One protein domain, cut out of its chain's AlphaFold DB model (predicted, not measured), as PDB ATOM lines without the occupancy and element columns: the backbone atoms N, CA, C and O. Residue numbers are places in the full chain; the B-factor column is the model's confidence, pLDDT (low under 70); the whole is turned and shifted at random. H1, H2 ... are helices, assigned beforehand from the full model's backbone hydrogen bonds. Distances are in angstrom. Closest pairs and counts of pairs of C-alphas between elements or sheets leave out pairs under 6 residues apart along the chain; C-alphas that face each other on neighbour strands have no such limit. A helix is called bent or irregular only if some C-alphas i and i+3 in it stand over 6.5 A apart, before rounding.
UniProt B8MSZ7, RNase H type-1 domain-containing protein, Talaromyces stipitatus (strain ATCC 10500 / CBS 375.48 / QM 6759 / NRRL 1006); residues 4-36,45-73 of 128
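This is residues 4 to 36 and 45 to 73 of the 128 residues of the protein "RNase H type-1 domain-containing protein" of Talaromyces stipitatus (strain ATCC 10500 / CBS 375.48 / QM 6759 / NRRL 1006) (UniProt B8MSZ7). Three helices stand spread out in a loose, open frame: short H1 and longer H2 on one side, H3 on the other, with the stretch of residues 45 to 57 running across toward H3. The printed part has 62 residues with three named helices, H1, H2, H3 in order, and no named strand; the class is all helix. It is loose, with a radius of gyration of the C-alphas of 14.1 A and spans of 34 by 25 by 24 A.

Find C-alpha 4 at (71.340, -113.536, -26.862), where H1, residues 4 to 10, begins. H2, residues 18 to 34, is 25.6 A long and irregular: C-alphas 30 and 33 are 7.2 A apart. H3, residues 58 to 73, runs 22.3 A to C-alpha 73 at (60.705, -100.103, -17.960).

You will find H1, H2 and H3 apart from one another. Residues 4 to 10, 12 to 18 and 65 to 73 stand free. Every O i to N i+4 pair is within hydrogen-bond range in H1 and H3, and 11 of 13 in H2.

The C-alphas farthest apart, of Glu 36 and Glu 56, are 37.5 A apart. Residues 37 to 44 are not printed; C-alphas 36 and 45 are 14.0 A apart across this cut. The link H1 to H2 is short. Look for pLDDT under 70 at residues 4 to 16 and 54.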
ATOM      1  N   LEU A   4      71.765-114.248 -28.053       46.69
ATOM      2  CA  LEU A   4      71.340-113.536 -26.862       46.69
ATOM      3  C   LEU A   4      71.710-114.301 -25.581       46.69
ATOM      4  O   LEU A   4      72.147-113.691 -24.613       46.69
ATOM      5  N   ALA A   5      71.601-115.633 -25.579       42.41
ATOM      6  CA  ALA A   5      71.883-116.449 -24.399       42.41
ATOM      7  C   ALA A   5      73.387-116.520 -24.082       42.41
ATOM      8  O   ALA A   5      73.771-116.421 -22.920       42.41
ATOM      9  N   VAL A   6      74.229-116.621 -25.116       47.50
ATOM     10  CA  VAL A   6      75.698-116.646 -24.970       47.50
ATOM     11  C   VAL A   6      76.226-115.285 -24.510       47.50
ATOM     12  O   VAL A   6      77.034-115.211 -23.592       47.50
ATOM     13  N   ALA A   7      75.718-114.189 -25.081       45.78
ATOM     14  CA  ALA A   7      76.129-112.849 -24.665       45.78
ATOM     15  C   ALA A   7      75.705-112.533 -23.216       45.78
ATOM     16  O   ALA A   7      76.444-111.878 -22.485       45.78
ATOM     17  N   MET A   8      74.537-113.023 -22.778       45.91
ATOM     18  CA  MET A   8      74.058-112.814 -21.408       45.91
ATOM     19  C   MET A   8      74.733-113.721 -20.365       45.91
ATOM     20  O   MET A   8      74.788-113.328 -19.198       45.91
ATOM     21  N   SER A   9      75.259-114.899 -20.732       46.56
ATOM     22  CA  SER A   9      75.995-115.745 -19.775       46.56
ATOM     23  C   SER A   9      77.365-115.167 -19.423       46.56
ATOM     24  O   SER A   9      77.751-115.210 -18.256       46.56
ATOM     25  N   ASP A  10      78.054-114.558 -20.390       47.66
ATOM     26  CA  ASP A  10      79.409-114.018 -20.196       47.66
ATOM     27  C   ASP A  10      79.428-112.643 -19.507       47.66
ATOM     28  O   ASP A  10      80.409-112.279 -18.858       47.66
ATOM     29  N   PHE A  11      78.322-111.892 -19.561       48.75
ATOM     30  CA  PHE A  11      78.202-110.591 -18.888       48.75
ATOM     31  C   PHE A  11      78.047-110.680 -17.363       48.75
ATOM     32  O   PHE A  11      78.156-109.666 -16.674       48.75
ATOM     33  N   LYS A  12      77.798-111.872 -16.807       49.62
ATOM     34  CA  LYS A  12      77.498-112.040 -15.376       49.62
ATOM     35  C   LYS A  12      78.682-111.801 -14.434       49.62
ATOM     36  O   LYS A  12      78.444-111.710 -13.233       49.62
ATOM     37  N   HIS A  13      79.921-111.695 -14.927       50.75
ATOM     38  CA  HIS A  13      81.093-111.713 -14.041       50.75
ATOM     39  C   HIS A  13      82.208-110.692 -14.276       50.75
ATOM     40  O   HIS A  13      83.196-110.735 -13.546       50.75
ATOM     41  N   THR A  14      82.097-109.745 -15.206       45.31
ATOM     42  CA  THR A  14      83.235-108.851 -15.475       45.31
ATOM     43  C   THR A  14      83.062-107.465 -14.855       45.31
ATOM     44  O   THR A  14      82.493-106.553 -15.446       45.31
ATOM     45  N   ILE A  15      83.655-107.296 -13.667       51.72
ATOM     46  CA  ILE A  15      84.177-106.014 -13.160       51.72
ATOM     47  C   ILE A  15      85.360-105.634 -14.064       51.72
ATOM     48  O   ILE A  15      86.518-105.763 -13.679       51.72
ATOM     49  N   ARG A  16      85.092-105.311 -15.328       57.75
ATOM     50  CA  ARG A  16      86.133-105.083 -16.332       57.75
ATOM     51  C   ARG A  16      85.994-103.689 -16.907       57.75
ATOM     52  O   ARG A  16      84.879-103.180 -17.022       57.75
ATOM     53  N   SER A  17      87.116-103.052 -17.217       78.94
ATOM     54  CA  SER A  17      87.098-101.670 -17.674       78.94
ATOM     55  C   SER A  17      86.377-101.535 -19.017       78.94
ATOM     56  O   SER A  17      86.378-102.453 -19.841       78.94
ATOM     57  N   SER A  18      85.795-100.363 -19.276       75.38
ATOM     58  CA  SER A  18      85.098-100.064 -20.537       75.38
ATOM     59  C   SER A  18      85.965-100.318 -21.783       75.38
ATOM     60  O   SER A  18      85.466-100.822 -22.789       75.38
ATOM     61  N   GLN A  19      87.273-100.048 -21.698       77.31
ATOM     62  CA  GLN A  19      88.231-100.288 -22.782       77.31
ATOM     63  C   GLN A  19      88.420-101.781 -23.053       77.31
ATOM     64  O   GLN A  19      88.410-102.220 -24.195       77.31
ATOM     65  N   GLU A  20      88.540-102.589 -22.007       82.12
ATOM     66  CA  GLU A  20      88.719-104.030 -22.144       82.12
ATOM     67  C   GLU A  20      87.469-104.691 -22.745       82.12
ATOM     68  O   GLU A  20      87.569-105.601 -23.576       82.12
ATOM     69  N   VAL A  21      86.279-104.215 -22.354       83.38
ATOM     70  CA  VAL A  21      84.998-104.605 -22.966       83.38
ATOM     71  C   VAL A  21      85.001-104.279 -24.455       83.38
ATOM     72  O   VAL A  21      84.688-105.153 -25.265       83.38
ATOM     73  N   PHE A  22      85.428-103.073 -24.828       83.38
ATOM     74  CA  PHE A  22      85.538-102.672 -26.227       83.38
ATOM     75  C   PHE A  22      86.502-103.565 -27.026       83.38
ATOM     76  O   PHE A  22      86.121-104.077 -28.079       83.38
ATOM     77  N   GLU A  23      87.705-103.827 -26.511       86.75
ATOM     78  CA  GLU A  23      88.695-104.672 -27.191       86.75
ATOM     79  C   GLU A  23      88.222-106.115 -27.363       86.75
ATOM     80  O   GLU A  23      88.391-106.728 -28.416       86.75
ATOM     81  N   PHE A  24      87.534-106.661 -26.364       87.44
ATOM     82  CA  PHE A  24      86.929-107.985 -26.487       87.44
ATOM     83  C   PHE A  24      85.908-108.046 -27.624       87.44
ATOM     84  O   PHE A  24      85.945-108.959 -28.451       87.44
ATOM     85  N   PHE A  25      85.036-107.043 -27.723       86.25
ATOM     86  CA  PHE A  25      84.098-106.950 -28.835       86.25
ATOM     87  C   PHE A  25      84.809-106.784 -30.181       86.25
ATOM     88  O   PHE A  25      84.355-107.335 -31.188       86.25
ATOM     89  N   ARG A  26      85.939-106.069 -30.230       88.19
ATOM     90  CA  ARG A  26      86.766-105.973 -31.441       88.19
ATOM     91  C   ARG A  26      87.309-107.327 -31.875       88.19
ATOM     92  O   ARG A  26      87.142-107.671 -33.046       88.19
ATOM     93  N   THR A  27      87.825-108.122 -30.945       89.06
ATOM     94  CA  THR A  27      88.263-109.498 -31.206       89.06
ATOM     95  C   THR A  27      87.118-110.368 -31.727       89.06
ATOM     96  O   THR A  27      87.269-111.053 -32.738       89.06
ATOM     97  N   LEU A  28      85.934-110.285 -31.112       86.50
ATOM     98  CA  LEU A  28      84.754-111.024 -31.576       86.50
ATOM     99  C   LEU A  28      84.318-110.616 -32.988       86.50
ATOM    100  O   LEU A  28      83.969-111.472 -33.802       86.50
ATOM    101  N   ALA A  29      84.358-109.322 -33.308       87.25
ATOM    102  CA  ALA A  29      84.035-108.837 -34.646       87.25
ATOM    103  C   ALA A  29      85.042-109.324 -35.699       87.25
ATOM    104  O   ALA A  29      84.640-109.632 -36.819       87.25
ATOM    105  N   ALA A  30      86.327-109.435 -35.348       86.50
ATOM    106  CA  ALA A  30      87.346-110.003 -36.231       86.50
ATOM    107  C   ALA A  30      87.113-111.501 -36.494       86.50
ATOM    108  O   ALA A  30      87.300-111.966 -37.615       86.50
ATOM    109  N   ALA A  31      86.631-112.242 -35.491       87.31
ATOM    110  CA  ALA A  31      86.258-113.649 -35.627       87.31
ATOM    111  C   ALA A  31      84.890-113.864 -36.307       87.31
ATOM    112  O   ALA A  31      84.540-114.994 -36.652       87.31
ATOM    113  N   TRP A  32      84.112-112.801 -36.544       85.12
ATOM    114  CA  TRP A  32      82.765-112.889 -37.112       85.12
ATOM    115  C   TRP A  32      82.669-113.662 -38.438       85.12
ATOM    116  O   TRP A  32      81.723-114.441 -38.591       85.12
ATOM    117  N   PRO A  33      83.605-113.517 -39.403       85.06
ATOM    118  CA  PRO A  33      83.564-114.268 -40.656       85.06
ATOM    119  C   PRO A  33      83.623-115.787 -40.465       85.06
ATOM    120  O   PRO A  33      83.006-116.500 -41.255       85.06
ATOM    121  N   LEU A  34      84.303-116.251 -39.410       85.31
ATOM    122  CA  LEU A  34      84.574-117.662 -39.107       85.31
ATOM    123  C   LEU A  34      83.424-118.365 -38.380       85.31
ATOM    124  O   LEU A  34      83.487-119.564 -38.122       85.31
ATOM    125  N   ARG A  35      82.378-117.625 -38.011       82.88
ATOM    126  CA  ARG A  35      81.255-118.167 -37.258       82.88
ATOM    127  C   ARG A  35      80.465-119.164 -38.105       82.88
ATOM    128  O   ARG A  35      80.183-118.889 -39.271       82.88
ATOM    129  N   GLU A  36      80.078-120.286 -37.501       85.06
ATOM    130  CA  GLU A  36      79.227-121.291 -38.142       85.06
ATOM    131  C   GLU A  36      77.882-120.670 -38.541       85.06
ATOM    132  O   GLU A  36      77.268-119.914 -37.777       85.06
ATOM    133  N   SER A  45      80.108-108.672 -42.915       81.44
ATOM    134  CA  SER A  45      81.164-108.036 -42.122       81.44
ATOM    135  C   SER A  45      80.551-107.232 -40.973       81.44
ATOM    136  O   SER A  45      79.510-106.597 -41.130       81.44
ATOM    137  N   ILE A  46      81.192-107.268 -39.802       84.88
ATOM    138  CA  ILE A  46      80.812-106.444 -38.652       84.88
ATOM    139  C   ILE A  46      81.943-105.475 -38.345       84.88
ATOM    140  O   ILE A  46      83.097-105.866 -38.162       84.88
ATOM    141  N   GLN A  47      81.596-104.199 -38.237       85.31
ATOM    142  CA  GLN A  47      82.491-103.155 -37.763       85.31
ATOM    143  C   GLN A  47      81.935-102.578 -36.466       85.31
ATOM    144  O   GLN A  47      80.756-102.251 -36.379       85.31
ATOM    145  N   ILE A  48      82.795-102.450 -35.462       84.38
ATOM    146  CA  ILE A  48      82.477-101.836 -34.175       84.38
ATOM    147  C   ILE A  48      83.327-100.579 -34.066       84.38
ATOM    148  O   ILE A  48      84.543-100.618 -34.261       84.38
ATOM    149  N   ARG A  49      82.674 -99.456 -33.785       84.44
ATOM    150  CA  ARG A  49      83.304 -98.152 -33.614       84.44
ATOM    151  C   ARG A  49      82.842 -97.579 -32.285       84.44
ATOM    152  O   ARG A  49      81.656 -97.647 -31.979       84.44
ATOM    153  N   TRP A  50      83.776 -97.025 -31.524       84.25
ATOM    154  CA  TRP A  50      83.435 -96.256 -30.339       84.25
ATOM    155  C   TRP A  50      82.900 -94.884 -30.753       84.25
ATOM    156  O   TRP A  50      83.469 -94.237 -31.635       84.25
ATOM    157  N   VAL A  51      81.803 -94.465 -30.133       81.50
ATOM    158  CA  VAL A  51      81.174 -93.169 -30.376       81.50
ATOM    159  C   VAL A  51      81.137 -92.414 -29.046       81.50
ATOM    160  O   VAL A  51      80.654 -92.979 -28.062       81.50
ATOM    161  N   PRO A  52      81.651 -91.174 -28.984       80.69
ATOM    162  CA  PRO A  52      81.520 -90.351 -27.790       80.69
ATOM    163  C   PRO A  52      80.047 -90.024 -27.532       80.69
ATOM    164  O   PRO A  52      79.305 -89.685 -28.455       80.69
ATOM    165  N   GLY A  53      79.626 -90.114 -26.271       79.62
ATOM    166  CA  GLY A  53      78.301 -89.645 -25.861       79.62
ATOM    167  C   GLY A  53      78.209 -88.116 -25.912       79.62
ATOM    168  O   GLY A  53      79.229 -87.443 -25.780       79.62
ATOM    169  N   HIS A  54      76.993 -87.578 -26.054       69.62
ATOM    170  CA  HIS A  54      76.712 -86.132 -26.091       69.62
ATOM    171  C   HIS A  54      77.358 -85.385 -27.271       69.62
ATOM    172  O   HIS A  54      77.558 -84.176 -27.217       69.62
ATOM    173  N   ALA A  55      77.679 -86.099 -28.351       75.31
ATOM    174  CA  ALA A  55      78.174 -85.517 -29.600       75.31
ATOM    175  C   ALA A  55      77.039 -85.152 -30.579       75.31
ATOM    176  O   ALA A  55      77.298 -84.960 -31.764       75.31
ATOM    177  N   GLU A  56      75.786 -85.134 -30.102       78.44
ATOM    178  CA  GLU A  56      74.573 -84.817 -30.876       78.44
ATOM    179  C   GLU A  56      74.384 -85.685 -32.134       78.44
ATOM    180  O   GLU A  56      73.748 -85.284 -33.104       78.44
ATOM    181  N   ILE A  57      74.925 -86.910 -32.140       83.81
ATOM    182  CA  ILE A  57      74.784 -87.832 -33.272       83.81
ATOM    183  C   ILE A  57      73.372 -88.434 -33.213       83.81
ATOM    184  O   ILE A  57      73.141 -89.303 -32.369       83.81
ATOM    185  N   PRO A  58      72.438 -88.085 -34.124       85.50
ATOM    186  CA  PRO A  58      71.012 -88.372 -33.923       85.50
ATOM    187  C   PRO A  58      70.703 -89.861 -33.732       85.50
ATOM    188  O   PRO A  58      69.854 -90.242 -32.933       85.50
ATOM    189  N   LYS A  59      71.441 -90.730 -34.431       85.81
ATOM    190  CA  LYS A  59      71.288 -92.186 -34.322       85.81
ATOM    191  C   LYS A  59      71.808 -92.747 -32.993       85.81
ATOM    192  O   LYS A  59      71.263 -93.731 -32.506       85.81
ATOM    193  N   ASN A  60      72.864 -92.152 -32.436       87.06
ATOM    194  CA  ASN A  60      73.396 -92.538 -31.132       87.06
ATOM    195  C   ASN A  60      72.451 -92.083 -30.018       87.06
ATOM    196  O   ASN A  60      72.127 -92.875 -29.145       87.06
ATOM    197  N   GLU A  61      71.949 -90.851 -30.110       87.31
ATOM    198  CA  GLU A  61      70.983 -90.309 -29.150       87.31
ATOM    199  C   GLU A  61      69.676 -91.112 -29.145       87.31
ATOM    200  O   GLU A  61      69.163 -91.448 -28.084       87.31
ATOM    201  N   ALA A  62      69.167 -91.513 -30.316       87.81
ATOM    202  CA  ALA A  62      67.990 -92.379 -30.395       87.81
ATOM    203  C   ALA A  62      68.222 -93.756 -29.743       87.81
ATOM    204  O   ALA A  62      67.335 -94.287 -29.076       87.81
ATOM    205  N   ALA A  63      69.415 -94.335 -29.918       88.44
ATOM    206  CA  ALA A  63      69.775 -95.599 -29.281       88.44
ATOM    207  C   ALA A  63      69.924 -95.455 -27.757       88.44
ATOM    208  O   ALA A  63      69.470 -96.327 -27.018       88.44
ATOM    209  N   ASP A  64      70.519 -94.356 -27.288       86.88
ATOM    210  CA  ASP A  64      70.652 -94.033 -25.865       86.88
ATOM    211  C   ASP A  64      69.286 -93.791 -25.208       86.88
ATOM    212  O   ASP A  64      69.009 -94.320 -24.132       86.88
ATOM    213  N   LEU A  65      68.390 -93.072 -25.889       87.06
ATOM    214  CA  LEU A  65      67.018 -92.844 -25.442       87.06
ATOM    215  C   LEU A  65      66.254 -94.166 -25.306       87.06
ATOM    216  O   LEU A  65      65.690 -94.430 -24.246       87.06
ATOM    217  N   ALA A  66      66.318 -95.045 -26.311       88.31
ATOM    218  CA  ALA A  66      65.692 -96.366 -26.240       88.31
ATOM    219  C   ALA A  66      66.283 -97.235 -25.112       88.31
ATOM    220  O   ALA A  66      65.557 -97.964 -24.433       88.31
ATOM    221  N   ALA A  67      67.596 -97.149 -24.872       87.00
ATOM    222  CA  ALA A  67      68.242 -97.848 -23.764       87.00
ATOM    223  C   ALA A  67      67.777 -97.312 -22.398       87.00
ATOM    224  O   ALA A  67      67.500 -98.104 -21.495       87.00
ATOM    225  N   LYS A  68      67.642 -95.986 -22.253       85.94
ATOM    226  CA  LYS A  68      67.107 -95.330 -21.048       85.94
ATOM    227  C   LYS A  68      65.654 -95.718 -20.787       85.94
ATOM    228  O   LYS A  68      65.325 -96.074 -19.658       85.94
ATOM    229  N   GLU A  69      64.805 -95.703 -21.810       88.06
ATOM    230  CA  GLU A  69      63.407 -96.141 -21.714       88.06
ATOM    231  C   GLU A  69      63.303 -97.617 -21.322       88.06
ATOM    232  O   GLU A  69      62.526 -97.978 -20.435       88.06
ATOM    233  N   GLY A  70      64.133 -98.474 -21.926       84.69
ATOM    234  CA  GLY A  70      64.229 -99.885 -21.567       84.69
ATOM    235  C   GLY A  70      64.651-100.083 -20.111       84.69
ATOM    236  O   GLY A  70      64.015-100.849 -19.392       84.69
ATOM    237  N   ALA A  71      65.668 -99.352 -19.647       79.56
ATOM    238  CA  ALA A  71      66.124 -99.401 -18.259       79.56
ATOM    239  C   ALA A  71      65.051 -98.915 -17.270       79.56
ATOM    240  O   ALA A  71      64.889 -99.512 -16.208       79.56
ATOM    241  N   ALA A  72      64.296 -97.873 -17.627       79.12
ATOM    242  CA  ALA A  72      63.187 -97.363 -16.824       79.12
ATOM    243  C   ALA A  72      61.977 -98.316 -16.794       79.12
ATOM    244  O   ALA A  72      61.226 -98.329 -15.821       79.12
ATOM    245  N   SER A  73      61.799 -99.130 -17.840       71.94
ATOM    246  CA  SER A  73      60.705-100.103 -17.960       71.94
ATOM    247  C   SER A  73      60.947-101.394 -17.174       71.94
ATOM    248  O   SER A  73      60.017-102.172 -16.953       71.94
TER     249      SER A  73